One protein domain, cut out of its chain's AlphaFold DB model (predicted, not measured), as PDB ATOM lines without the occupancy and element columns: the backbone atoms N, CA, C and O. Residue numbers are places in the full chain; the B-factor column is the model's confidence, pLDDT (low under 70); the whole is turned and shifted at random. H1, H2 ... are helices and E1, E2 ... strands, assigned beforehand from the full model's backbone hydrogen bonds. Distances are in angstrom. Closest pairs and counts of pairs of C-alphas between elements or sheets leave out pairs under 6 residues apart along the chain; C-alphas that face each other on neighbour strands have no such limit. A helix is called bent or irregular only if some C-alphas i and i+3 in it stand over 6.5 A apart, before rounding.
ATOM      1  N   MET A  59     116.032 239.301 144.481       94.88
ATOM      2  CA  MET A  59     116.228 237.928 144.958       94.88
ATOM      3  C   MET A  59     116.821 237.915 146.370       94.88
ATOM      4  O   MET A  59     116.411 237.110 147.206       94.88
ATOM      5  N   ARG A  60     117.749 238.830 146.671       94.31
ATOM      6  CA  ARG A  60     118.284 239.028 148.025       94.31
ATOM      7  C   ARG A  60     117.183 239.389 149.016       94.31
ATOM      8  O   ARG A  60     117.154 238.832 150.111       94.31
ATOM      9  N   GLU A  61     116.271 240.281 148.636       94.44
ATOM     10  CA  GLU A  61     115.116 240.640 149.465       94.44
ATOM     11  C   GLU A  61     114.151 239.466 149.643       94.44
ATOM     12  O   GLU A  61     113.716 239.200 150.764       94.44
ATOM     13  N   ALA A  62     113.883 238.704 148.580       94.62
ATOM     14  CA  ALA A  62     113.071 237.492 148.666       94.62
ATOM     15  C   ALA A  62     113.683 236.434 149.604       94.62
ATOM     16  O   ALA A  62     112.950 235.702 150.261       94.62
ATOM     17  N   LEU A  63     115.017 236.368 149.693       96.19
ATOM     18  CA  LEU A  63     115.763 235.461 150.573       96.19
ATOM     19  C   LEU A  63     115.988 236.007 151.993       96.19
ATOM     20  O   LEU A  63     116.502 235.279 152.847       96.19
ATOM     21  N   ARG A  64     115.616 237.261 152.282       94.88
ATOM     22  CA  ARG A  64     115.930 237.955 153.544       94.88
ATOM     23  C   ARG A  64     115.618 237.149 154.820       94.88
ATOM     24  O   ARG A  64     116.497 237.147 155.690       94.88
ATOM     25  N   PRO A  65     114.460 236.463 154.964       94.56
ATOM     26  CA  PRO A  65     114.164 235.656 156.154       94.56
ATOM     27  C   PRO A  65     115.244 234.614 156.463       94.56
ATOM     28  O   PRO A  65     115.631 234.427 157.613       94.56
ATOM     29  N   LEU A  66     115.797 233.995 155.418       95.56
ATOM     30  CA  LEU A  66     116.863 233.003 155.511       95.56
ATOM     31  C   LEU A  66     118.245 233.645 155.680       95.56
ATOM     32  O   LEU A  66     119.004 233.241 156.560       95.56
ATOM     33  N   LEU A  67     118.567 234.680 154.898       95.25
ATOM     34  CA  LEU A  67     119.887 235.325 154.948       95.25
ATOM     35  C   LEU A  67     120.182 235.954 156.314       95.25
ATOM     36  O   LEU A  67     121.327 235.942 156.757       95.25
ATOM     37  N   THR A  68     119.151 236.442 157.008       93.38
ATOM     38  CA  THR A  68     119.278 237.060 158.340       93.38
ATOM     39  C   THR A  68     119.613 236.033 159.428       93.38
ATOM     40  O   THR A  68     120.187 236.390 160.450       93.38
ATOM     41  N   GLN A  69     119.290 234.754 159.216       93.00
ATOM     42  CA  GLN A  69     119.682 233.672 160.128       93.00
ATOM     43  C   GLN A  69     121.094 233.148 159.836       93.00
ATOM     44  O   GLN A  69     121.781 232.660 160.734       93.00
ATOM     45  N   ILE A  70     121.542 233.252 158.583       92.75
ATOM     46  CA  ILE A  70     122.887 232.837 158.174       92.75
ATOM     47  C   ILE A  70     123.920 233.886 158.595       92.75
ATOM     48  O   ILE A  70     124.962 233.533 159.149       92.75
ATOM     49  N   TYR A  71     123.649 235.165 158.344       92.12
ATOM     50  CA  TYR A  71     124.613 236.243 158.534       92.12
ATOM     51  C   TYR A  71     124.586 236.790 159.962       92.12
ATOM     52  O   TYR A  71     123.559 237.261 160.440       92.12
ATOM     53  N   SER A  72     125.727 236.760 160.654       85.19
ATOM     54  CA  SER A  72     125.820 237.162 162.060       85.19
ATOM     55  C   SER A  72     125.681 238.670 162.308       85.19
ATOM     56  O   SER A  72     125.415 239.057 163.444       85.19
ATOM     57  N   ASN A  73     125.842 239.528 161.294       81.81
ATOM     58  CA  ASN A  73     125.573 240.960 161.446       81.81
ATOM     59  C   ASN A  73     124.086 241.254 161.193       81.81
ATOM     60  O   ASN A  73     123.595 241.180 160.067       81.81
ATOM     61  N   THR A  74     123.385 241.629 162.262       72.12
ATOM     62  CA  THR A  74     121.945 241.904 162.260       72.12
ATOM     63  C   THR A  74     121.579 243.301 161.761       72.12
ATOM     64  O   THR A  74     120.403 243.564 161.530       72.12
ATOM     65  N   GLU A  75     122.544 244.214 161.620       74.38
ATOM     66  CA  GLU A  75     122.282 245.604 161.223       74.38
ATOM     67  C   GLU A  75     122.072 245.741 159.711       74.38
ATOM     68  O   GLU A  75     121.221 246.513 159.264       74.38
ATOM     69  N   ARG A  76     122.831 244.987 158.905       82.50
ATOM     70  CA  ARG A  76     122.784 245.068 157.440       82.50
ATOM     71  C   ARG A  76     123.276 243.778 156.801       82.50
ATOM     72  O   ARG A  76     124.409 243.380 157.032       82.50
ATOM     73  N   LEU A  77     122.454 243.170 155.946       89.88
ATOM     74  CA  LEU A  77     122.867 242.064 155.073       89.88
ATOM     75  C   LEU A  77     123.863 242.556 154.003       89.88
ATOM     76  O   LEU A  77     123.782 243.722 153.615       89.88
ATOM     77  N   PRO A  78     124.730 241.687 153.450       91.38
ATOM     78  CA  PRO A  78     125.570 242.048 152.312       91.38
ATOM     79  C   PRO A  78     124.729 242.586 151.149       91.38
ATOM     80  O   PRO A  78     123.588 242.143 150.938       91.38
ATOM     81  N   ASP A  79     125.269 243.562 150.426       91.62
ATOM     82  CA  ASP A  79     124.645 244.058 149.200       91.62
ATOM     83  C   ASP A  79     124.922 243.087 148.053       91.62
ATOM     84  O   ASP A  79     125.902 242.339 148.077       91.62
ATOM     85  N   VAL A  80     124.054 243.088 147.043       92.19
ATOM     86  CA  VAL A  80     124.183 242.209 145.879       92.19
ATOM     87  C   VAL A  80     124.264 243.055 144.620       92.19
ATOM     88  O   VAL A  80     123.444 243.943 144.406       92.19
ATOM     89  N   THR A  81     125.263 242.776 143.789       92.31
ATOM     90  CA  THR A  81     125.445 243.403 142.474       92.31
ATOM     91  C   THR A  81     125.578 242.333 141.400       92.31
ATOM     92  O   THR A  81     125.899 241.188 141.704       92.31
ATOM     93  N   GLU A  82     125.339 242.682 140.137       91.06
ATOM     94  CA  GLU A  82     125.628 241.795 139.007       91.06
ATOM     95  C   GLU A  82     126.878 242.275 138.276       91.06
ATOM     96  O   GLU A  82     127.046 243.473 138.045       91.06
ATOM     97  N   GLY A  83     127.745 241.344 137.886       87.38
ATOM     98  CA  GLY A  83     128.978 241.669 137.181       87.38
ATOM     99  C   GLY A  83     129.452 240.554 136.263       87.38
ATOM    100  O   GLY A  83     129.041 239.395 136.382       87.38
ATOM    101  N   ASP A  84     130.339 240.921 135.343       85.50
ATOM    102  CA  ASP A  84     131.114 239.960 134.566       85.50
ATOM    103  C   ASP A  84     132.292 239.503 135.427       85.50
ATOM    104  O   ASP A  84     133.285 240.210 135.597       85.50
ATOM    105  N   ILE A  85     132.126 238.331 136.030       83.62
ATOM    106  CA  ILE A  85     133.120 237.684 136.884       83.62
ATOM    107  C   ILE A  85     133.494 236.330 136.288       83.62
ATOM    108  O   ILE A  85     132.635 235.609 135.767       83.62
ATOM    109  N   GLU A  86     134.772 235.977 136.392       72.31
ATOM    110  CA  GLU A  86     135.234 234.626 136.089       72.31
ATOM    111  C   GLU A  86     134.898 233.715 137.278       72.31
ATOM    112  O   GLU A  86     135.330 233.998 138.399       72.31
ATOM    113  N   PRO A  87     134.094 232.656 137.086       59.41
ATOM    114  CA  PRO A  87     133.758 231.749 138.170       59.41
ATOM    115  C   PRO A  87     134.991 230.935 138.570       59.41
ATOM    116  O   PRO A  87     135.435 230.060 137.827       59.41
ATOM    117  N   THR A  88     135.517 231.176 139.767       58.34
ATOM    118  CA  THR A  88     136.519 230.294 140.378       58.34
ATOM    119  C   THR A  88     135.804 229.073 140.962       58.34
ATOM    120  O   THR A  88     134.850 229.217 141.728       58.34
ATOM    121  N   ASP A  89     136.220 227.867 140.570       58.31
ATOM    122  CA  ASP A  89     135.766 226.588 141.144       58.31
ATOM    123  C   ASP A  89     134.236 226.379 141.193       58.31
ATOM    124  O   ASP A  89     133.687 225.786 142.123       58.31
ATOM    125  N   GLY A  90     133.517 226.868 140.176       61.03
ATOM    126  CA  GLY A  90     132.062 226.703 140.073       61.03
ATOM    127  C   GLY A  90     131.249 227.652 140.962       61.03
ATOM    128  O   GLY A  90     130.033 227.482 141.083       61.03
ATOM    129  N   ARG A  91     131.880 228.672 141.564       73.94
ATOM    130  CA  ARG A  91     131.176 229.761 142.254       73.94
ATOM    131  C   ARG A  91     130.669 230.786 141.256       73.94
ATOM    132  O   ARG A  91     131.435 231.471 140.592       73.94
ATOM    133  N   ASN A  92     129.353 230.944 141.209       88.06
ATOM    134  CA  ASN A  92     128.689 231.963 140.398       88.06
ATOM    135  C   ASN A  92     128.669 233.354 141.076       88.06
ATOM    136  O   ASN A  92     127.803 234.175 140.768       88.06
ATOM    137  N   TYR A  93     129.588 233.613 142.013       91.69
ATOM    138  CA  TYR A  93     129.726 234.891 142.711       91.69
ATOM    139  C   TYR A  93     131.189 235.212 143.043       91.69
ATOM    140  O   TYR A  93     132.024 234.315 143.152       91.69
ATOM    141  N   ALA A  94     131.461 236.497 143.258       89.69
ATOM    142  CA  ALA A  94     132.669 237.028 143.872       89.69
ATOM    143  C   ALA A  94     132.289 237.817 145.134       89.69
ATOM    144  O   ALA A  94     131.219 238.427 145.194       89.69
ATOM    145  N   LEU A  95     133.158 237.798 146.145       88.31
ATOM    146  CA  LEU A  95     132.938 238.487 147.413       88.31
ATOM    147  C   LEU A  95     133.946 239.625 147.576       88.31
ATOM    148  O   LEU A  95     135.155 239.396 147.590       88.31
ATOM    149  N   GLN A  96     133.441 240.837 147.788       87.44
ATOM    150  CA  GLN A  96     134.206 241.907 148.413       87.44
ATOM    151  C   GLN A  96     133.961 241.843 149.931       87.44
ATOM    152  O   GLN A  96     132.854 242.164 150.369       87.44
ATOM    153  N   PRO A  97     134.938 241.399 150.745       80.75
ATOM    154  CA  PRO A  97     134.743 241.224 152.182       80.75
ATOM    155  C   PRO A  97     134.773 242.553 152.949       80.75
ATOM    156  O   PRO A  97     135.366 243.534 152.503       80.75
ATOM    157  N   GLY A  98     134.182 242.561 154.147       72.81
ATOM    158  CA  GLY A  98     134.228 243.686 155.087       72.81
ATOM    159  C   GLY A  98     132.881 243.980 155.750       72.81
ATOM    160  O   GLY A  98     131.906 243.260 155.554       72.81
ATOM    161  N   VAL A  99     132.817 245.068 156.527       69.19
ATOM    162  CA  VAL A  99     131.579 245.527 157.196       69.19
ATOM    163  C   VAL A  99     130.474 245.857 156.182       69.19
ATOM    164  O   VAL A  99     129.297 245.628 156.450       69.19
ATOM    165  N   LEU A 100     130.864 246.338 154.999       79.81
ATOM    166  CA  LEU A 100     129.998 246.605 153.849       79.81
ATOM    167  C   LEU A 100     130.246 245.563 152.753       79.81
ATOM    168  O   LEU A 100     130.627 245.906 151.637       79.81
ATOM    169  N   ALA A 101     130.123 244.283 153.106       86.25
ATOM    170  CA  ALA A 101     130.363 243.202 152.161       86.25
ATOM    171  C   ALA A 101     129.434 243.305 150.940       86.25
ATOM    172  O   ALA A 101     128.231 243.544 151.082       86.25
ATOM    173  N   VAL A 102     129.994 243.070 149.752       90.31
ATOM    174  CA  VAL A 102     129.251 243.040 148.487       90.31
ATOM    175  C   VAL A 102     129.440 241.676 147.837       90.31
ATOM    176  O   VAL A 102     130.567 241.231 147.620       90.31
ATOM    177  N   VAL A 103     128.327 241.017 147.527       92.62
ATOM    178  CA  VAL A 103     128.284 239.772 146.761       92.62
ATOM    179  C   VAL A 103     127.972 240.129 145.311       92.62
ATOM    180  O   VAL A 103     126.844 240.486 144.973       92.62
ATOM    181  N   THR A 104     128.968 240.039 144.440       93.19
ATOM    182  CA  THR A 104     128.770 240.226 143.001       93.19
ATOM    183  C   THR A 104     128.415 238.883 142.384       93.19
ATOM    184  O   THR A 104     129.248 237.985 142.365       93.19
ATOM    185  N   VAL A 105     127.188 238.718 141.893       93.12
ATOM    186  CA  VAL A 105     126.761 237.511 141.175       93.12
ATOM    187  C   VAL A 105     127.066 237.632 139.687       93.12
ATOM    188  O   VAL A 105     127.045 238.727 139.115       93.12
ATOM    189  N   LYS A 106     127.332 236.499 139.036       91.56
ATOM    190  CA  LYS A 106     127.565 236.468 137.592       91.56
ATOM    191  C   LYS A 106     126.329 236.963 136.837       91.56
ATOM    192  O   LYS A 106     125.195 236.591 137.141       91.56
ATOM    193  N   LYS A 107     126.554 237.785 135.818       90.38
ATOM    194  CA  LYS A 107     125.492 238.275 134.943       90.38
ATOM    195  C   LYS A 107     124.851 237.133 134.141       90.38
ATOM    196  O   LYS A 107     125.537 236.238 133.650       90.38
ATOM    197  N   GLY A 108     123.528 237.181 133.980       88.94
ATOM    198  CA  GLY A 108     122.779 236.231 133.144       88.94
ATOM    199  C   GLY A 108     122.510 234.861 133.778       88.94
ATOM    200  O   GLY A 108     122.127 233.934 133.067       88.94
ATOM    201  N   LEU A 109     122.697 234.715 135.093       89.69
ATOM    202  CA  LEU A 109     122.320 233.498 135.816       89.69
ATOM    203  C   LEU A 109     120.806 233.267 135.796       89.69
ATOM    204  O   LEU A 109     120.008 234.208 135.786       89.69
ATOM    205  N   SER A 110     120.407 231.995 135.876       92.12
ATOM    206  CA  SER A 110     119.019 231.653 136.175       92.12
ATOM    207  C   SER A 110     118.629 232.187 137.562       92.12
ATOM    208  O   SER A 110     119.484 232.369 138.432       92.12
ATOM    209  N   LYS A 111     117.329 232.401 137.813       92.06
ATOM    210  CA  LYS A 111     116.847 232.810 139.148       92.06
ATOM    211  C   LYS A 111     117.300 231.841 140.244       92.06
ATOM    212  O   LYS A 111     117.664 232.281 141.332       92.06
ATOM    213  N   ALA A 112     117.322 230.542 139.940       92.00
ATOM    214  CA  ALA A 112     117.753 229.509 140.870       92.00
ATOM    215  C   ALA A 112     119.258 229.588 141.175       92.00
ATOM    216  O   ALA A 112     119.655 229.562 142.342       92.00
ATOM    217  N   ASP A 113     120.091 229.751 140.145       92.75
ATOM    218  CA  ASP A 113     121.542 229.870 140.315       92.75
ATOM    219  C   ASP A 113     121.924 231.174 141.014       92.75
ATOM    220  O   ASP A 113     122.810 231.174 141.868       92.75
ATOM    221  N   LYS A 114     121.218 232.272 140.713       94.31
ATOM    222  CA  LYS A 114     121.367 233.551 141.413       94.31
ATOM    223  C   LYS A 114     121.026 233.406 142.896       94.31
ATOM    224  O   LYS A 114     121.813 233.827 143.738       94.31
ATOM    225  N   ALA A 115     119.908 232.760 143.231       95.50
ATOM    226  CA  ALA A 115     119.526 232.508 144.621       95.50
ATOM    227  C   ALA A 115     120.586 231.678 145.369       95.50
ATOM    228  O   ALA A 115     121.012 232.059 146.459       95.50
ATOM    229  N   ARG A 116     121.075 230.588 144.762       95.19
ATOM    230  CA  ARG A 116     122.145 229.753 145.335       95.19
ATOM    231  C   ARG A 116     123.445 230.540 145.533       95.19
ATOM    232  O   ARG A 116     124.071 230.417 146.585       95.19
ATOM    233  N   ALA A 117     123.835 231.353 144.552       94.31
ATOM    234  CA  ALA A 117     125.025 232.195 144.622       94.31
ATOM    235  C   ALA A 117     124.934 233.227 145.758       94.31
ATOM    236  O   ALA A 117     125.897 233.397 146.501       94.31
ATOM    237  N   ILE A 118     123.766 233.849 145.954       95.75
ATOM    238  CA  ILE A 118     123.526 234.784 147.062       95.75
ATOM    239  C   ILE A 118     123.620 234.066 148.414       95.75
ATOM    240  O   ILE A 118     124.309 234.554 149.307       95.75
ATOM    241  N   ILE A 119     122.982 232.900 148.579       96.38
ATOM    242  CA  ILE A 119     123.029 232.133 149.839       96.38
ATOM    243  C   ILE A 119     124.477 231.765 150.202       96.38
ATOM    244  O   ILE A 119     124.897 231.971 151.342       96.38
ATOM    245  N   LEU A 120     125.251 231.258 149.236       94.62
ATOM    246  CA  LEU A 120     126.665 230.919 149.431       94.62
ATOM    247  C   LEU A 120     127.523 232.154 149.725       94.62
ATOM    248  O   LEU A 120     128.290 232.143 150.686       94.62
ATOM    249  N   GLY A 121     127.363 233.227 148.947       94.00
ATOM    250  CA  GLY A 121     128.129 234.458 149.118       94.00
ATOM    251  C   GLY A 121     127.875 235.136 150.461       94.00
ATOM    252  O   GLY A 121     128.814 235.610 151.094       94.00
ATOM    253  N   VAL A 122     126.634 235.116 150.956       94.88
ATOM    254  CA  VAL A 122     126.302 235.628 152.295       94.88
ATOM    255  C   VAL A 122     126.883 234.736 153.396       94.88
ATOM    256  O   VAL A 122     127.399 235.252 154.388       94.88
ATOM    257  N   ALA A 123     126.861 233.410 153.223       94.88
ATOM    258  CA  ALA A 123     127.525 232.493 154.148       94.88
ATOM    259  C   ALA A 123     129.053 232.680 154.170       94.88
ATOM    260  O   ALA A 123     129.668 232.508 155.216       94.88
ATOM    261  N   GLU A 124     129.674 233.052 153.049       92.94
ATOM    262  CA  GLU A 124     131.103 233.375 152.990       92.94
ATOM    263  C   GLU A 124     131.402 234.739 153.628       92.94
ATOM    264  O   GLU A 124     132.333 234.862 154.426       92.94
ATOM    265  N   ALA A 125     130.574 235.752 153.346       92.06
ATOM    266  CA  ALA A 125     130.677 237.086 153.937       92.06
ATOM    267  C   ALA A 125     130.624 237.045 155.469       92.06
ATOM    268  O   ALA A 125     131.306 237.821 156.138       92.06
ATOM    269  N   ASP A 126     129.858 236.106 156.033       92.44
ATOM    270  CA  ASP A 126     129.767 235.880 157.474       92.44
ATOM    271  C   ASP A 126     131.142 235.667 158.131       92.44
ATOM    272  O   ASP A 126     131.353 236.094 159.266       92.44
ATOM    273  N   ALA A 127     132.122 235.085 157.431       89.25
ATOM    274  CA  ALA A 127     133.464 234.891 157.982       89.25
ATOM    275  C   ALA A 127     134.137 236.215 158.391       89.25
ATOM    276  O   ALA A 127     134.931 236.260 159.329       89.25
ATOM    277  N   TRP A 128     133.768 237.305 157.717       87.12
ATOM    278  CA  TRP A 128     134.373 238.629 157.836       87.12
ATOM    279  C   TRP A 128     133.631 239.560 158.797       87.12
ATOM    280  O   TRP A 128     134.067 240.690 159.014       87.12
ATOM    281  N   THR A 129     132.524 239.112 159.397       84.12
ATOM    282  CA  THR A 129     131.807 239.926 160.384       84.12
ATOM    283  C   THR A 129     132.624 240.077 161.661       84.12
ATOM    284  O   THR A 129     133.202 239.104 162.161       84.12
ATOM    285  N   PHE A 130     132.605 241.277 162.242       78.81
ATOM    286  CA  PHE A 130     133.214 241.523 163.543       78.81
ATOM    287  C   PHE A 130     132.589 240.622 164.615       78.81
ATOM    288  O   PHE A 130     131.368 240.526 164.738       78.81
ATOM    289  N   ARG A 131     133.436 239.978 165.420       76.12
ATOM    290  CA  ARG A 131     133.010 239.127 166.532       76.12
ATOM    291  C   ARG A 131     133.758 239.534 167.785       76.12
ATOM    292  O   ARG A 131     134.975 239.423 167.851       76.12
ATOM    293  N   LYS A 132     133.006 239.923 168.815       69.56
ATOM    294  CA  LYS A 132     133.549 240.367 170.108       69.56
ATOM    295  C   LYS A 132     134.478 239.336 170.768       69.56
ATOM    296  O   LYS A 132     135.380 239.713 171.505       69.56
ATOM    297  N   ASN A 133     134.242 238.050 170.514       66.62
ATOM    298  CA  ASN A 133     134.991 236.956 171.131       66.62
ATOM    299  C   ASN A 133     136.181 236.461 170.291       66.62
ATOM    300  O   ASN A 133     136.896 235.577 170.772       66.62
ATOM    301  N   ALA A 134     136.398 237.004 169.085       71.50
ATOM    302  CA  ALA A 134     137.533 236.637 168.241       71.50
ATOM    303  C   ALA A 134     138.858 236.998 168.931       71.50
ATOM    304  O   ALA A 134     138.988 238.081 169.507       71.50
ATOM    305  N   ARG A 135     139.844 236.096 168.896       66.25
ATOM    306  CA  ARG A 135     141.202 236.359 169.401       66.25
ATOM    307  C   ARG A 135     141.995 237.205 168.410       66.25
ATOM    308  O   ARG A 135     142.796 238.031 168.834       66.25
ATOM    309  N   LYS A 136     141.802 236.986 167.109       71.81
ATOM    310  CA  LYS A 136     142.470 237.707 166.018       71.81
ATOM    311  C   LYS A 136     141.457 238.064 164.941       71.81
ATOM    312  O   LYS A 136     140.470 237.363 164.737       71.81
ATOM    313  N   GLU A 137     141.716 239.154 164.228       75.81
ATOM    314  CA  GLU A 137     140.919 239.484 163.052       75.81
ATOM    315  C   GLU A 137     141.046 238.376 162.006       75.81
ATOM    316  O   GLU A 137     142.143 237.879 161.735       75.81
ATOM    317  N   PHE A 138     139.923 238.012 161.386       81.75
ATOM    318  CA  PHE A 138     139.899 236.937 160.402       81.75
ATOM    319  C   PHE A 138     140.879 237.188 159.243       81.75
ATOM    320  O   PHE A 138     141.580 236.269 158.822       81.75
ATOM    321  N   ALA A 139     141.021 238.448 158.813       77.81
ATOM    322  CA  ALA A 139     141.994 238.865 157.802       77.81
ATOM    323  C   ALA A 139     143.430 238.436 158.156       77.81
ATOM    324  O   ALA A 139     144.116 237.829 157.335       77.81
ATOM    325  N   LEU A 140     143.851 238.663 159.405       77.44
ATOM    326  CA  LEU A 140     145.182 238.293 159.893       77.44
ATOM    327  C   LEU A 140     145.377 236.775 159.929       77.44
ATOM    328  O   LEU A 140     146.469 236.274 159.658       77.44
ATOM    329  N   LEU A 141     144.331 236.021 160.276       78.00
ATOM    330  CA  LEU A 141     144.392 234.560 160.310       78.00
ATOM    331  C   LEU A 141     144.555 233.972 158.901       78.00
ATOM    332  O   LEU A 141     145.372 233.074 158.692       78.00
ATOM    333  N   VAL A 142     143.819 234.513 157.931       80.62
ATOM    334  CA  VAL A 142     143.871 234.116 156.516       80.62
ATOM    335  C   VAL A 142     145.201 234.515 155.872       80.62
ATOM    336  O   VAL A 142     145.769 233.752 155.088       80.62
ATOM    337  N   GLU A 143     145.745 235.679 156.216       79.00
ATOM    338  CA  GLU A 143     147.044 236.119 155.707       79.00
ATOM    339  C   GLU A 143     148.193 235.252 156.252       79.00
ATOM    340  O   GLU A 143     149.092 234.855 155.509       79.00
ATOM    341  N   LYS A 144     148.119 234.839 157.522       75.00
ATOM    342  CA  LYS A 144     149.064 233.860 158.082       75.00
ATOM    343  C   LYS A 144     149.006 232.513 157.369       75.00
ATOM    344  O   LYS A 144     150.059 231.905 157.177       75.00
ATOM    345  N   LEU A 145     147.820 232.057 156.953       74.44
ATOM    346  CA  LEU A 145     147.686 230.837 156.147       74.44
ATOM    347  C   LEU A 145     148.433 230.982 154.818       74.44
ATOM    348  O   LEU A 145     149.181 230.081 154.450       74.44
ATOM    349  N   LYS A 146     148.302 232.135 154.148       77.19
ATOM    350  CA  LYS A 146     149.036 232.430 152.910       77.19
ATOM    351  C   LYS A 146     150.549 232.374 153.109       77.19
ATOM    352  O   LYS A 146     151.224 231.675 152.364       77.19
ATOM    353  N   TYR A 147     151.092 233.098 154.088       70.25
ATOM    354  CA  TYR A 147     152.549 233.144 154.270       70.25
ATOM    355  C   TYR A 147     153.137 231.818 154.747       70.25
ATOM    356  O   TYR A 147     154.303 231.544 154.485       70.25
ATOM    357  N   SER A 148     152.339 230.996 155.430       62.91
ATOM    358  CA  SER A 148     152.807 229.711 155.948       62.91
ATOM    359  C   SER A 148     152.665 228.573 154.928       62.91
ATOM    360  O   SER A 148     153.501 227.674 154.927       62.91
ATOM    361  N   PHE A 149     151.632 228.592 154.070       67.69
ATOM    362  CA  PHE A 149     151.244 227.441 153.222       67.69
ATOM    363  C   PHE A 149     150.911 227.780 151.766       67.69
ATOM    364  O   PHE A 149     150.467 226.904 151.022       67.69
ATOM    365  N   GLY A 150     151.078 229.036 151.356       73.38
ATOM    366  CA  GLY A 150     150.756 229.510 150.015       73.38
ATOM    367  C   GLY A 150     149.281 229.866 149.802       73.38
ATOM    368  O   GLY A 150     148.400 229.597 150.626       73.38
ATOM    369  N   ASP A 151     149.015 230.503 148.659       78.75
ATOM    370  CA  ASP A 151     147.682 230.997 148.296       78.75
ATOM    371  C   ASP A 151     146.671 229.861 148.042       78.75
ATOM    372  O   ASP A 151     145.501 230.007 148.387       78.75
ATOM    373  N   GLU A 152     147.103 228.703 147.530       80.19
ATOM    374  CA  GLU A 152     146.212 227.556 147.288       80.19
ATOM    375  C   GLU A 152     145.606 227.015 148.594       80.19
ATOM    376  O   GLU A 152     144.399 226.795 148.700       80.19
ATOM    377  N   THR A 153     146.430 226.848 149.632       75.88
ATOM    378  CA  THR A 153     145.973 226.382 150.948       75.88
ATOM    379  C   THR A 153     145.047 227.395 151.605       75.88
ATOM    380  O   THR A 153     144.015 227.023 152.167       75.88
ATOM    381  N   LYS A 154     145.387 228.687 151.510       83.88
ATOM    382  CA  LYS A 154     144.510 229.774 151.952       83.88
ATOM    383  C   LYS A 154     143.136 229.652 151.288       83.88
ATOM    384  O   LYS A 154     142.128 229.700 151.995       83.88
ATOM    385  N   GLN A 155     143.097 229.470 149.969       84.44
ATOM    386  CA  GLN A 155     141.849 229.384 149.218       84.44
ATOM    387  C   GLN A 155     141.016 228.173 149.650       84.44
ATOM    388  O   GLN A 155     139.856 228.339 150.007       84.44
ATOM    389  N   LYS A 156     141.629 226.992 149.793       84.69
ATOM    390  CA  LYS A 156     140.959 225.782 150.307       84.69
ATOM    391  C   LYS A 156     140.271 225.993 151.666       84.69
ATOM    392  O   LYS A 156     139.190 225.458 151.908       84.69
ATOM    393  N   VAL A 157     140.892 226.759 152.570       85.31
ATOM    394  CA  VAL A 157     140.319 227.064 153.894       85.31
ATOM    395  C   VAL A 157     139.185 228.081 153.802       85.31
ATOM    396  O   VAL A 157     138.143 227.872 154.431       85.31
ATOM    397  N   LEU A 158     139.362 229.152 153.021       86.25
ATOM    398  CA  LEU A 158     138.291 230.115 152.738       86.25
ATOM    399  C   LEU A 158     137.083 229.405 152.133       86.25
ATOM    400  O   LEU A 158     135.947 229.655 152.533       86.25
ATOM    401  N   ASP A 159     137.341 228.445 151.250       87.44
ATOM    402  CA  ASP A 159     136.293 227.756 150.532       87.44
ATOM    403  C   ASP A 159     135.473 226.818 151.405       87.44
ATOM    404  O   ASP A 159     134.280 226.640 151.162       87.44
ATOM    405  N   ALA A 160     136.082 226.245 152.442       89.56
ATOM    406  CA  ALA A 160     135.395 225.366 153.374       89.56
ATOM    407  C   ALA A 160     134.379 226.115 154.255       89.56
ATOM    408  O   ALA A 160     133.343 225.544 154.607       89.56
ATOM    409  N   TYR A 161     134.646 227.380 154.606       90.88
ATOM    410  CA  TYR A 161     133.826 228.137 155.557       90.88
ATOM    411  C   TYR A 161     132.339 228.248 155.178       90.88
ATOM    412  O   TYR A 161     131.514 227.834 155.996       90.88
ATOM    413  N   PRO A 162     131.947 228.745 153.984       92.94
ATOM    414  CA  PRO A 162     130.531 228.889 153.643       92.94
ATOM    415  C   PRO A 162     129.791 227.550 153.699       92.94
ATOM    416  O   PRO A 162     128.654 227.487 154.163       92.94
ATOM    417  N   HIS A 163     130.442 226.450 153.303       93.94
ATOM    418  CA  HIS A 163     129.832 225.125 153.383       93.94
ATOM    419  C   HIS A 163     129.663 224.639 154.823       93.94
ATOM    420  O   HIS A 163     128.620 224.077 155.144       93.94
ATOM    421  N   LEU A 164     130.641 224.881 155.699       92.81
ATOM    422  CA  LEU A 164     130.513 224.582 157.127       92.81
ATOM    423  C   LEU A 164     129.405 225.423 157.769       92.81
ATOM    424  O   LEU A 164     128.576 224.893 158.505       92.81
ATOM    425  N   LYS A 165     129.340 226.718 157.454       94.44
ATOM    426  CA  LYS A 165     128.310 227.618 157.974       94.44
ATOM    427  C   LYS A 165     126.906 227.169 157.564       94.44
ATOM    428  O   LYS A 165     126.021 227.093 158.413       94.44
ATOM    429  N   LEU A 166     126.712 226.830 156.290       95.31
ATOM    430  CA  LEU A 166     125.430 226.339 155.781       95.31
ATOM    431  C   LEU A 166     125.079 224.955 156.332       95.31
ATOM    432  O   LEU A 166     123.933 224.748 156.720       95.31
ATOM    433  N   LEU A 167     126.051 224.046 156.458       94.12
ATOM    434  CA  LEU A 167     125.858 222.754 157.124       94.12
ATOM    435  C   LEU A 167     125.376 222.943 158.570       94.12
ATOM    436  O   LEU A 167     124.405 222.322 158.992       94.12
ATOM    437  N   SER A 168     126.028 223.847 159.303       91.75
ATOM    438  CA  SER A 168     125.692 224.197 160.683       91.75
ATOM    439  C   SER A 168     124.317 224.861 160.823       91.75
ATOM    440  O   SER A 168     123.716 224.822 161.895       91.75
ATOM    441  N   PHE A 169     123.806 225.507 159.774       94.44
ATOM    442  CA  PHE A 169     122.495 226.156 159.776       94.44
ATOM    443  C   PHE A 169     121.372 225.206 159.347       94.44
ATOM    444  O   PHE A 169     120.414 225.029 160.089       94.44
ATOM    445  N   PHE A 170     121.491 224.557 158.185       94.12
ATOM    446  CA  PHE A 170     120.411 223.755 157.594       94.12
ATOM    447  C   PHE A 170     120.018 222.513 158.406       94.12
ATOM    448  O   PHE A 170     118.941 221.957 158.187       94.12
ATOM    449  N   GLY A 171     120.862 222.094 159.353       84.81
ATOM    450  CA  GLY A 171     120.548 221.037 160.310       84.81
ATOM    451  C   GLY A 171     119.593 221.440 161.439       84.81
ATOM    452  O   GLY A 171     119.274 220.579 162.257       84.81
ATOM    453  N   THR A 172     119.143 222.701 161.529       88.00
ATOM    454  CA  THR A 172     118.421 223.193 162.716       88.00
ATOM    455  C   THR A 172     116.961 223.594 162.482       88.00
ATOM    456  O   THR A 172     116.583 223.936 161.360       88.00
ATOM    457  N   PRO A 173     116.115 223.607 163.538       89.62
ATOM    458  CA  PRO A 173     114.721 224.052 163.435       89.62
ATOM    459  C   PRO A 173     114.568 225.503 162.957       89.62
ATOM    460  O   PRO A 173     113.564 225.857 162.339       89.62
ATOM    461  N   GLU A 174     115.558 226.357 163.225       91.69
ATOM    462  CA  GLU A 174     115.569 227.746 162.757       91.69
ATOM    463  C   GLU A 174     115.641 227.828 161.230       91.69
ATOM    464  O   GLU A 174     115.020 228.717 160.644       91.69
ATOM    465  N   ALA A 175     116.334 226.888 160.579       93.12
ATOM    466  CA  ALA A 175     116.344 226.803 159.125       93.12
ATOM    467  C   ALA A 175     114.957 226.461 158.575       93.12
ATOM    468  O   ALA A 175     114.507 227.099 157.627       93.12
ATOM    469  N   ASP A 176     114.240 225.532 159.209       93.75
ATOM    470  CA  ASP A 176     112.890 225.134 158.786       93.75
ATOM    471  C   ASP A 176     111.911 226.297 158.878       93.75
ATOM    472  O   ASP A 176     111.135 226.543 157.949       93.75
ATOM    473  N   LYS A 177     111.994 227.058 159.973       95.44
ATOM    474  CA  LYS A 177     111.204 228.272 160.152       95.44
ATOM    475  C   LYS A 177     111.525 229.308 159.073       95.44
ATOM    476  O   LYS A 177     110.611 229.794 158.413       95.44
ATOM    477  N   ALA A 178     112.807 229.611 158.867       95.31
ATOM    478  CA  ALA A 178     113.228 230.627 157.910       95.31
ATOM    479  C   ALA A 178     112.844 230.269 156.467       95.31
ATOM    480  O   ALA A 178     112.401 231.135 155.721       95.31
ATOM    481  N   ILE A 179     112.956 228.992 156.082       96.56
ATOM    482  CA  ILE A 179     112.527 228.491 154.767       96.56
ATOM    483  C   ILE A 179     111.001 228.560 154.618       96.56
ATOM    484  O   ILE A 179     110.497 228.887 153.543       96.56
ATOM    485  N   GLY A 180     110.253 228.289 155.692       95.50
ATOM    486  CA  GLY A 180     108.795 228.397 155.716       95.50
ATOM    487  C   GLY A 180     108.272 229.806 155.415       95.50
ATOM    488  O   GLY A 180     107.194 229.930 154.834       95.50
ATOM    489  N   GLU A 181     109.049 230.838 155.758       96.38
ATOM    490  CA  GLU A 181     108.753 232.259 155.513       96.38
ATOM    491  C   GLU A 181     109.097 232.721 154.080       96.38
ATOM    492  O   GLU A 181     108.706 233.815 153.674       96.38
ATOM    493  N   LEU A 182     109.799 231.897 153.292       96.19
ATOM    494  CA  LEU A 182     110.115 232.189 151.890       96.19
ATOM    495  C   LEU A 182     108.933 231.867 150.961       96.19
ATOM    496  O   LEU A 182     108.018 231.114 151.296       96.19
ATOM    497  N   SER A 183     108.982 232.384 149.731       93.19
ATOM    498  CA  SER A 183     108.011 232.060 148.676       93.19
ATOM    499  C   SER A 183     108.677 231.870 147.307       93.19
ATOM    500  O   SER A 183     109.835 232.238 147.106       93.19
ATOM    501  N   GLY A 184     107.951 231.246 146.371       92.75
ATOM    502  CA  GLY A 184     108.367 231.088 144.973       92.75
ATOM    503  C   GLY A 184     109.711 230.373 144.775       92.75
ATOM    504  O   GLY A 184     110.013 229.371 145.432       92.75
ATOM    505  N   ASP A 185     110.516 230.908 143.853       89.94
ATOM    506  CA  ASP A 185     111.830 230.360 143.491       89.94
ATOM    507  C   ASP A 185     112.799 230.359 144.685       89.94
ATOM    508  O   ASP A 185     113.532 229.390 144.881       89.94
ATOM    509  N   ALA A 186     112.759 231.399 145.530       93.19
ATOM    510  CA  ALA A 186     113.615 231.519 146.711       93.19
ATOM    511  C   ALA A 186     113.386 230.363 147.700       93.19
ATOM    512  O   ALA A 186     114.346 229.753 148.176       93.19
ATOM    513  N   LYS A 187     112.117 230.013 147.955       96.12
ATOM    514  CA  LYS A 187     111.761 228.864 148.800       96.12
ATOM    515  C   LYS A 187     112.234 227.547 148.194       96.12
ATOM    516  O   LYS A 187     112.899 226.770 148.872       96.12
ATOM    517  N   SER A 188     111.933 227.328 146.914       95.19
ATOM    518  CA  SER A 188     112.264 226.079 146.215       95.19
ATOM    519  C   SER A 188     113.774 225.805 146.226       95.19
ATOM    520  O   SER A 188     114.210 224.682 146.479       95.19
ATOM    521  N   VAL A 189     114.590 226.843 146.011       96.19
ATOM    522  CA  VAL A 189     116.055 226.741 146.072       96.19
ATOM    523  C   VAL A 189     116.538 226.468 147.493       96.19
ATOM    524  O   VAL A 189     117.397 225.609 147.681       96.19
ATOM    525  N   ALA A 190     115.991 227.161 148.494       96.12
ATOM    526  CA  ALA A 190     116.387 226.969 149.883       96.12
ATOM    527  C   ALA A 190     116.047 225.563 150.409       96.12
ATOM    528  O   ALA A 190     116.864 224.963 151.102       96.12
ATOM    529  N   GLU A 191     114.892 225.003 150.035       96.81
ATOM    530  CA  GLU A 191     114.514 223.617 150.349       96.81
ATOM    531  C   GLU A 191     115.458 222.605 149.682       96.81
ATOM    532  O   GLU A 191     115.908 221.653 150.326       96.81
ATOM    533  N   ALA A 192     115.809 222.832 148.412       95.94
ATOM    534  CA  ALA A 192     116.753 221.985 147.691       95.94
ATOM    535  C   ALA A 192     118.159 222.033 148.314       95.94
ATOM    536  O   ALA A 192     118.774 220.988 148.521       95.94
ATOM    537  N   MET A 193     118.649 223.229 148.659       95.62
ATOM    538  CA  MET A 193     119.928 223.390 149.354       95.62
ATOM    539  C   MET A 193     119.889 222.731 150.730       95.62
ATOM    540  O   MET A 193     120.789 221.961 151.042       95.62
ATOM    541  N   ARG A 194     118.838 222.946 151.531       95.06
ATOM    542  CA  ARG A 194     118.691 222.279 152.831       95.06
ATOM    543  C   ARG A 194     118.902 220.772 152.698       95.06
ATOM    544  O   ARG A 194     119.731 220.222 153.416       95.06
ATOM    545  N   LYS A 195     118.210 220.136 151.748       94.94
ATOM    546  CA  LYS A 195     118.341 218.699 151.484       94.94
ATOM    547  C   LYS A 195     119.765 218.299 151.089       94.94
ATOM    548  O   LYS A 195     120.300 217.334 151.624       94.94
ATOM    549  N   GLU A 196     120.398 219.047 150.186       93.94
ATOM    550  CA  GLU A 196     121.782 218.796 149.762       93.94
ATOM    551  C   GLU A 196     122.763 218.826 150.942       93.94
ATOM    552  O   GLU A 196     123.610 217.942 151.067       93.94
ATOM    553  N   TYR A 197     122.634 219.808 151.837       93.06
ATOM    554  CA  TYR A 197     123.513 219.938 152.999       93.06
ATOM    555  C   TYR A 197     123.235 218.881 154.074       93.06
ATOM    556  O   TYR A 197     124.181 218.389 154.693       93.06
ATOM    557  N   THR A 198     121.973 218.495 154.291       89.12
ATOM    558  CA  THR A 198     121.633 217.431 155.250       89.12
ATOM    559  C   THR A 198     122.075 216.054 154.760       89.12
ATOM    560  O   THR A 198     122.642 215.288 155.543       89.12
ATOM    561  N   ASP A 199     121.873 215.756 153.474       91.75
ATOM    562  CA  ASP A 199     122.223 214.466 152.867       91.75
ATOM    563  C   ASP A 199     123.748 214.364 152.642       91.75
ATOM    564  O   ASP A 199     124.349 213.314 152.869       91.75
ATOM    565  N   GLY A 200     124.398 215.473 152.271       89.88
ATOM    566  CA  GLY A 200     125.832 215.570 151.967       89.88
ATOM    567  C   GLY A 200     126.750 215.882 153.156       89.88
ATOM    568  O   GLY A 200     127.939 216.153 152.961       89.88
ATOM    569  N   LYS A 201     126.246 215.858 154.399       88.44
ATOM    570  CA  LYS A 201     126.995 216.302 155.593       88.44
ATOM    571  C   LYS A 201     128.360 215.631 155.775       88.44
ATOM    572  O   LYS A 201     129.318 216.289 156.178       88.44
ATOM    573  N   GLN A 202     128.467 214.338 155.458       86.69
ATOM    574  CA  GLN A 202     129.715 213.579 155.607       86.69
ATOM    575  C   GLN A 202     130.785 214.025 154.608       86.69
ATOM    576  O   GLN A 202     131.956 214.110 154.968       86.69
ATOM    577  N   ASP A 203     130.399 214.375 153.381       88.88
ATOM    578  CA  ASP A 203     131.346 214.829 152.361       88.88
ATOM    579  C   ASP A 203     131.858 216.237 152.658       88.88
ATOM    580  O   ASP A 203     133.050 216.508 152.510       88.88
ATOM    581  N   ILE A 204     130.983 217.124 153.140       88.88
ATOM    582  CA  ILE A 204     131.376 218.464 153.601       88.88
ATOM    583  C   ILE A 204     132.345 218.344 154.779       88.88
ATOM    584  O   ILE A 204     133.403 218.979 154.781       88.88
ATOM    585  N   TRP A 205     132.029 217.479 155.747       85.12
ATOM    586  CA  TRP A 205     132.917 217.215 156.872       85.12
ATOM    587  C   TRP A 205     134.255 216.635 156.410       85.12
ATOM    588  O   TRP A 205     135.305 217.123 156.812       85.12
ATOM    589  N   LYS A 206     134.251 215.665 155.492       82.75
ATOM    590  CA  LYS A 206     135.469 215.080 154.918       82.75
ATOM    591  C   LYS A 206     136.335 216.121 154.203       82.75
ATOM    592  O   LYS A 206     137.553 216.094 154.367       82.75
ATOM    593  N   LYS A 207     135.736 217.060 153.459       83.81
ATOM    594  CA  LYS A 207     136.457 218.179 152.824       83.81
ATOM    595  C   LYS A 207     137.126 219.077 153.861       83.81
ATOM    596  O   LYS A 207     138.316 219.355 153.735       83.81
ATOM    597  N   TRP A 208     136.403 219.459 154.917       84.69
ATOM    598  CA  TRP A 208     136.993 220.184 156.043       84.69
ATOM    599  C   TRP A 208     138.137 219.394 156.680       84.69
ATOM    600  O   TRP A 208     139.217 219.936 156.905       84.69
ATOM    601  N   MET A 209     137.944 218.095 156.898       75.69
ATOM    602  CA  MET A 209     138.966 217.233 157.475       75.69
ATOM    603  C   MET A 209     140.214 217.111 156.581       75.69
ATOM    604  O   MET A 209     141.312 216.952 157.102       75.69
ATOM    605  N   GLY A 210     140.085 217.269 155.263       74.00
ATOM    606  CA  GLY A 210     141.225 217.314 154.341       74.00
ATOM    607  C   GLY A 210     142.092 218.573 154.464       74.00
ATOM    608  O   GLY A 210     143.276 218.526 154.155       74.00
ATOM    609  N   VAL A 211     141.534 219.689 154.944       75.25
ATOM    610  CA  VAL A 211     142.246 220.981 155.073       75.25
ATOM    611  C   VAL A 211     142.468 221.390 156.531       75.25
ATOM    612  O   VAL A 211     143.108 222.404 156.826       75.25
ATOM    613  N   LYS A 212     141.959 220.578 157.465       70.38
ATOM    614  CA  LYS A 212     141.946 220.853 158.900       70.38
ATOM    615  C   LYS A 212     143.345 221.096 159.444       70.38
ATOM    616  O   LYS A 212     143.492 221.937 160.311       70.38
ATOM    617  N   MET A 213     144.382 220.410 158.966       63.69
ATOM    618  CA  MET A 213     145.722 220.562 159.542       63.69
ATOM    619  C   MET A 213     146.261 221.986 159.388       63.69
ATOM    620  O   MET A 213     146.858 222.504 160.329       63.69
ATOM    621  N   TYR A 214     145.962 222.650 158.273       68.25
ATOM    622  CA  TYR A 214     146.284 224.060 158.058       68.25
ATOM    623  C   TYR A 214     145.341 224.967 158.850       68.25
ATOM    624  O   TYR A 214     145.769 225.875 159.563       68.25
ATOM    625  N   ALA A 215     144.039 224.680 158.778       66.56
ATOM    626  CA  ALA A 215     143.014 225.528 159.365       66.56
ATOM    627  C   ALA A 215     143.026 225.512 160.906       66.56
ATOM    628  O   ALA A 215     142.896 226.562 161.527       66.56
ATOM    629  N   ARG A 216     143.233 224.350 161.537       63.00
ATOM    630  CA  ARG A 216     143.197 224.104 162.993       63.00
ATOM    631  C   ARG A 216     144.073 225.052 163.799       63.00
ATOM    632  O   ARG A 216     143.712 225.391 164.918       63.00
ATOM    633  N   ARG A 217     145.214 225.473 163.254       54.34
ATOM    634  CA  ARG A 217     146.224 226.232 164.010       54.34
ATOM    635  C   ARG A 217     146.175 227.738 163.804       54.34
ATOM    636  O   ARG A 217     146.848 228.461 164.531       54.34
ATOM    637  N   LEU A 218     145.362 228.209 162.861       68.31
ATOM    638  CA  LEU A 218     145.164 229.637 162.626       68.31
ATOM    639  C   LEU A 218     143.693 230.029 162.758       68.31
ATOM    640  O   LEU A 218     143.390 230.909 163.552       68.31
ATOM    641  N   VAL A 219     142.780 229.349 162.060       73.56
ATOM    642  CA  VAL A 219     141.360 229.739 162.021       73.56
ATOM    643  C   VAL A 219     140.445 228.844 162.859       73.56
ATOM    644  O   VAL A 219     139.529 229.351 163.484       73.56
ATOM    645  N   GLY A 220     140.686 227.531 162.935       72.31
ATOM    646  CA  GLY A 220     139.727 226.548 163.465       72.31
ATOM    647  C   GLY A 220     139.417 226.674 164.960       72.31
ATOM    648  O   GLY A 220     138.315 226.350 165.390       72.31
ATOM    649  N   GLN A 221     140.374 227.171 165.743       71.75
ATOM    650  CA  GLN A 221     140.208 227.398 167.181       71.75
ATOM    651  C   GLN A 221     139.705 228.807 167.521       71.75
ATOM    652  O   GLN A 221     139.529 229.130 168.695       71.75
ATOM    653  N   ASP A 222     139.552 229.681 166.530       75.75
ATOM    654  CA  ASP A 222     139.095 231.048 166.734       75.75
ATOM    655  C   ASP A 222     137.810 231.321 165.959       75.75
ATOM    656  O   ASP A 222     137.379 230.546 165.104       75.75
ATOM    657  N   GLU A 223     137.156 232.420 166.292       81.75
ATOM    658  CA  GLU A 223     136.062 232.899 165.472       81.75
ATOM    659  C   GLU A 223     136.586 233.296 164.076       81.75
ATOM    660  O   GLU A 223     137.658 233.889 163.961       81.75
ATOM    661  N   PRO A 224     135.860 232.974 162.997       82.00
ATOM    662  CA  PRO A 224     134.472 232.511 162.983       82.00
ATOM    663  C   PRO A 224     134.282 230.984 163.006       82.00
ATOM    664  O   PRO A 224     133.163 230.495 163.139       82.00
ATOM    665  N   PHE A 225     135.353 230.206 162.842       86.31
ATOM    666  CA  PHE A 225     135.247 228.756 162.671       86.31
ATOM    667  C   PHE A 225     134.883 228.040 163.969       86.31
ATOM    668  O   PHE A 225     134.137 227.065 163.928       86.31
ATOM    669  N   ARG A 226     135.383 228.508 165.117       81.88
ATOM    670  CA  ARG A 226     135.210 227.843 166.416       81.88
ATOM    671  C   ARG A 226     133.744 227.541 166.718       81.88
ATOM    672  O   ARG A 226     133.408 226.402 167.036       81.88
ATOM    673  N   SER A 227     132.876 228.542 166.616       81.25
ATOM    674  CA  SER A 227     131.446 228.409 166.914       81.25
ATOM    675  C   SER A 227     130.732 227.469 165.934       81.25
ATOM    676  O   SER A 227     129.985 226.584 166.357       81.25
ATOM    677  N   VAL A 228     131.026 227.597 164.638       88.19
ATOM    678  CA  VAL A 228     130.483 226.745 163.569       88.19
ATOM    679  C   VAL A 228     130.884 225.280 163.766       88.19
ATOM    680  O   VAL A 228     130.031 224.395 163.764       88.19
ATOM    681  N   LEU A 229     132.171 225.015 163.990       86.00
ATOM    682  CA  LEU A 229     132.706 223.663 164.148       86.00
ATOM    683  C   LEU A 229     132.175 222.973 165.404       86.00
ATOM    684  O   LEU A 229     131.829 221.796 165.336       86.00
ATOM    685  N   LYS A 230     132.051 223.701 166.521       80.12
ATOM    686  CA  LYS A 230     131.443 223.170 167.749       80.12
ATOM    687  C   LYS A 230     129.994 222.745 167.537       80.12
ATOM    688  O   LYS A 230     129.597 221.669 167.976       80.12
ATOM    689  N   LYS A 231     129.207 223.574 166.848       83.06
ATOM    690  CA  LYS A 231     127.811 223.253 166.543       83.06
ATOM    691  C   LYS A 231     127.709 222.014 165.651       83.06
ATOM    692  O   LYS A 231     126.958 221.102 165.968       83.06
ATOM    693  N   ILE A 232     128.531 221.944 164.605       85.00
ATOM    694  CA  ILE A 232     128.589 220.780 163.713       85.00
ATOM    695  C   ILE A 232     128.957 219.504 164.485       85.00
ATOM    696  O   ILE A 232     128.280 218.494 164.332       85.00
ATOM    697  N   ALA A 233     129.990 219.543 165.334       77.50
ATOM    698  CA  ALA A 233     130.398 218.401 166.156       77.50
ATOM    699  C   ALA A 233     129.239 217.885 167.029       77.50
ATOM    700  O   ALA A 233     128.944 216.688 167.028       77.50
ATOM    701  N   LYS A 234     128.515 218.802 167.684       76.94
ATOM    702  CA  LYS A 234     127.310 218.480 168.455       76.94
ATOM    703  C   LYS A 234     126.236 217.800 167.602       76.94
ATOM    704  O   LYS A 234     125.674 216.793 168.023       76.94
ATOM    705  N   ASP A 235     125.979 218.303 166.397       77.88
ATOM    706  CA  ASP A 235     124.990 217.729 165.470       77.88
ATOM    707  C   ASP A 235     125.412 216.342 164.939       77.88
ATOM    708  O   ASP A 235     124.571 215.522 164.560       77.88
ATOM    709  N   PHE A 236     126.714 216.038 164.952       74.50
ATOM    710  CA  PHE A 236     127.250 214.697 164.698       74.50
ATOM    711  C   PHE A 236     127.177 213.761 165.916       74.50
ATOM    712  O   PHE A 236     127.622 212.617 165.824       74.50
ATOM    713  N   GLY A 237     126.586 214.204 167.027       71.56
ATOM    714  CA  GLY A 237     126.453 213.416 168.251       71.56
ATOM    715  C   GLY A 237     127.723 213.385 169.099       71.56
ATOM    716  O   GLY A 237     127.827 212.547 169.990       71.56
TER     717      GLY A 237
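What this domain is: This is residues 59 to 237 of the 515 residues of an uncharacterized protein of Nannocystis exedens (UniProt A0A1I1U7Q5). Helix H3 and H4b, the long arm of the bent helix H4, cross in the middle of a rounded body, and a small three-strand sheet covers one side of H3. The hairpin of H5 and H6, with H2 beside H5, packs on H3 and H4b; H7 and H8 pack on H4b, and the arm H4a folds back on it. The printed part has 179 residues and is mostly helix, in the order H1 H2 E1 E2 E3 H3 H4 H5 H6 H7 H8, with a mixed sheet E1 E3 E2. It is compact, with a radius of gyration of the C-alphas of 15.5 A, spanning 45 by 41 by 30 A.

How they stand to each other: H1, residues 59 to 62, touches residues 111 to 118 of H3, residues 111 to 128, closest at C-alphas Met 59 and Ala 115, 6.4 A. H2, residues 64 to 70, touches H5, residues 173 to 180, at a shallow tilt of 21 degrees, closest at C-alphas Leu 66 and Ala 178, 5.0 A. E1, residues 79 to 83, is the parallel neighbour of E3, residues 102 to 106, with N 103 and O 79 within hydrogen-bond range at 2.8 A. E2, residues 93 to 96, forms an antiparallel hairpin with E3, N 94 and O 104 being 2.8 A apart. H3 is on one face of this sheet, making two layers, a helix over a sheet, at a height of 8.4 A. H4, residues 138 to 170, one helix by its hydrogen bonds, is the hub, touching 5 helices; it is bent, C-alphas 148 and 151 being 9.3 A apart, into H4a, residues 138 to 148, and H4b, residues 151 to 170. H4b touches H3 only just about perpendicular, at 71 degrees, closest at C-alphas Pro 162 and Glu 124, 4.6 A. H6, residues 184 to 199, touches H3, closest at C-alphas Val 189 and Ala 112, 6.1 A. H7, residues 201 to 215, and H8, residues 225 to 235, touch H4b, closest at C-alphas Trp 208 and Ala 160, 6.0 A, and Ile 232 and Ser 168, 5.4 A. Every O i to N i+4 pair is within hydrogen-bond range in H4a, H5, H6 and H8, against 2 of 3 in H2, 12 of 14 in H3, 13 of 16 in H4b and 9 of 11 in H7; H1 is too short for one.

Where its parts are: H1 begins at C-alpha 59 (116.228, 237.928, 144.958). H3 is 26.3 A long, H4b 29.7 A and H6 23.0 A. H4b and H7 are irregular, with C-alphas 159 and 162 6.6 A apart and 210 and 213 7.6 A. H8 ends at C-alpha 235 (124.990, 217.729, 165.470).

The domain as a whole: The farthest C-alphas, Ser 148 and Gly 184, are 45.8 A apart. The printed part has no cut and no long link. Its mean pLDDT is 85.1, with 16 residues under 70, among them 87 to 90 and 213 to 218.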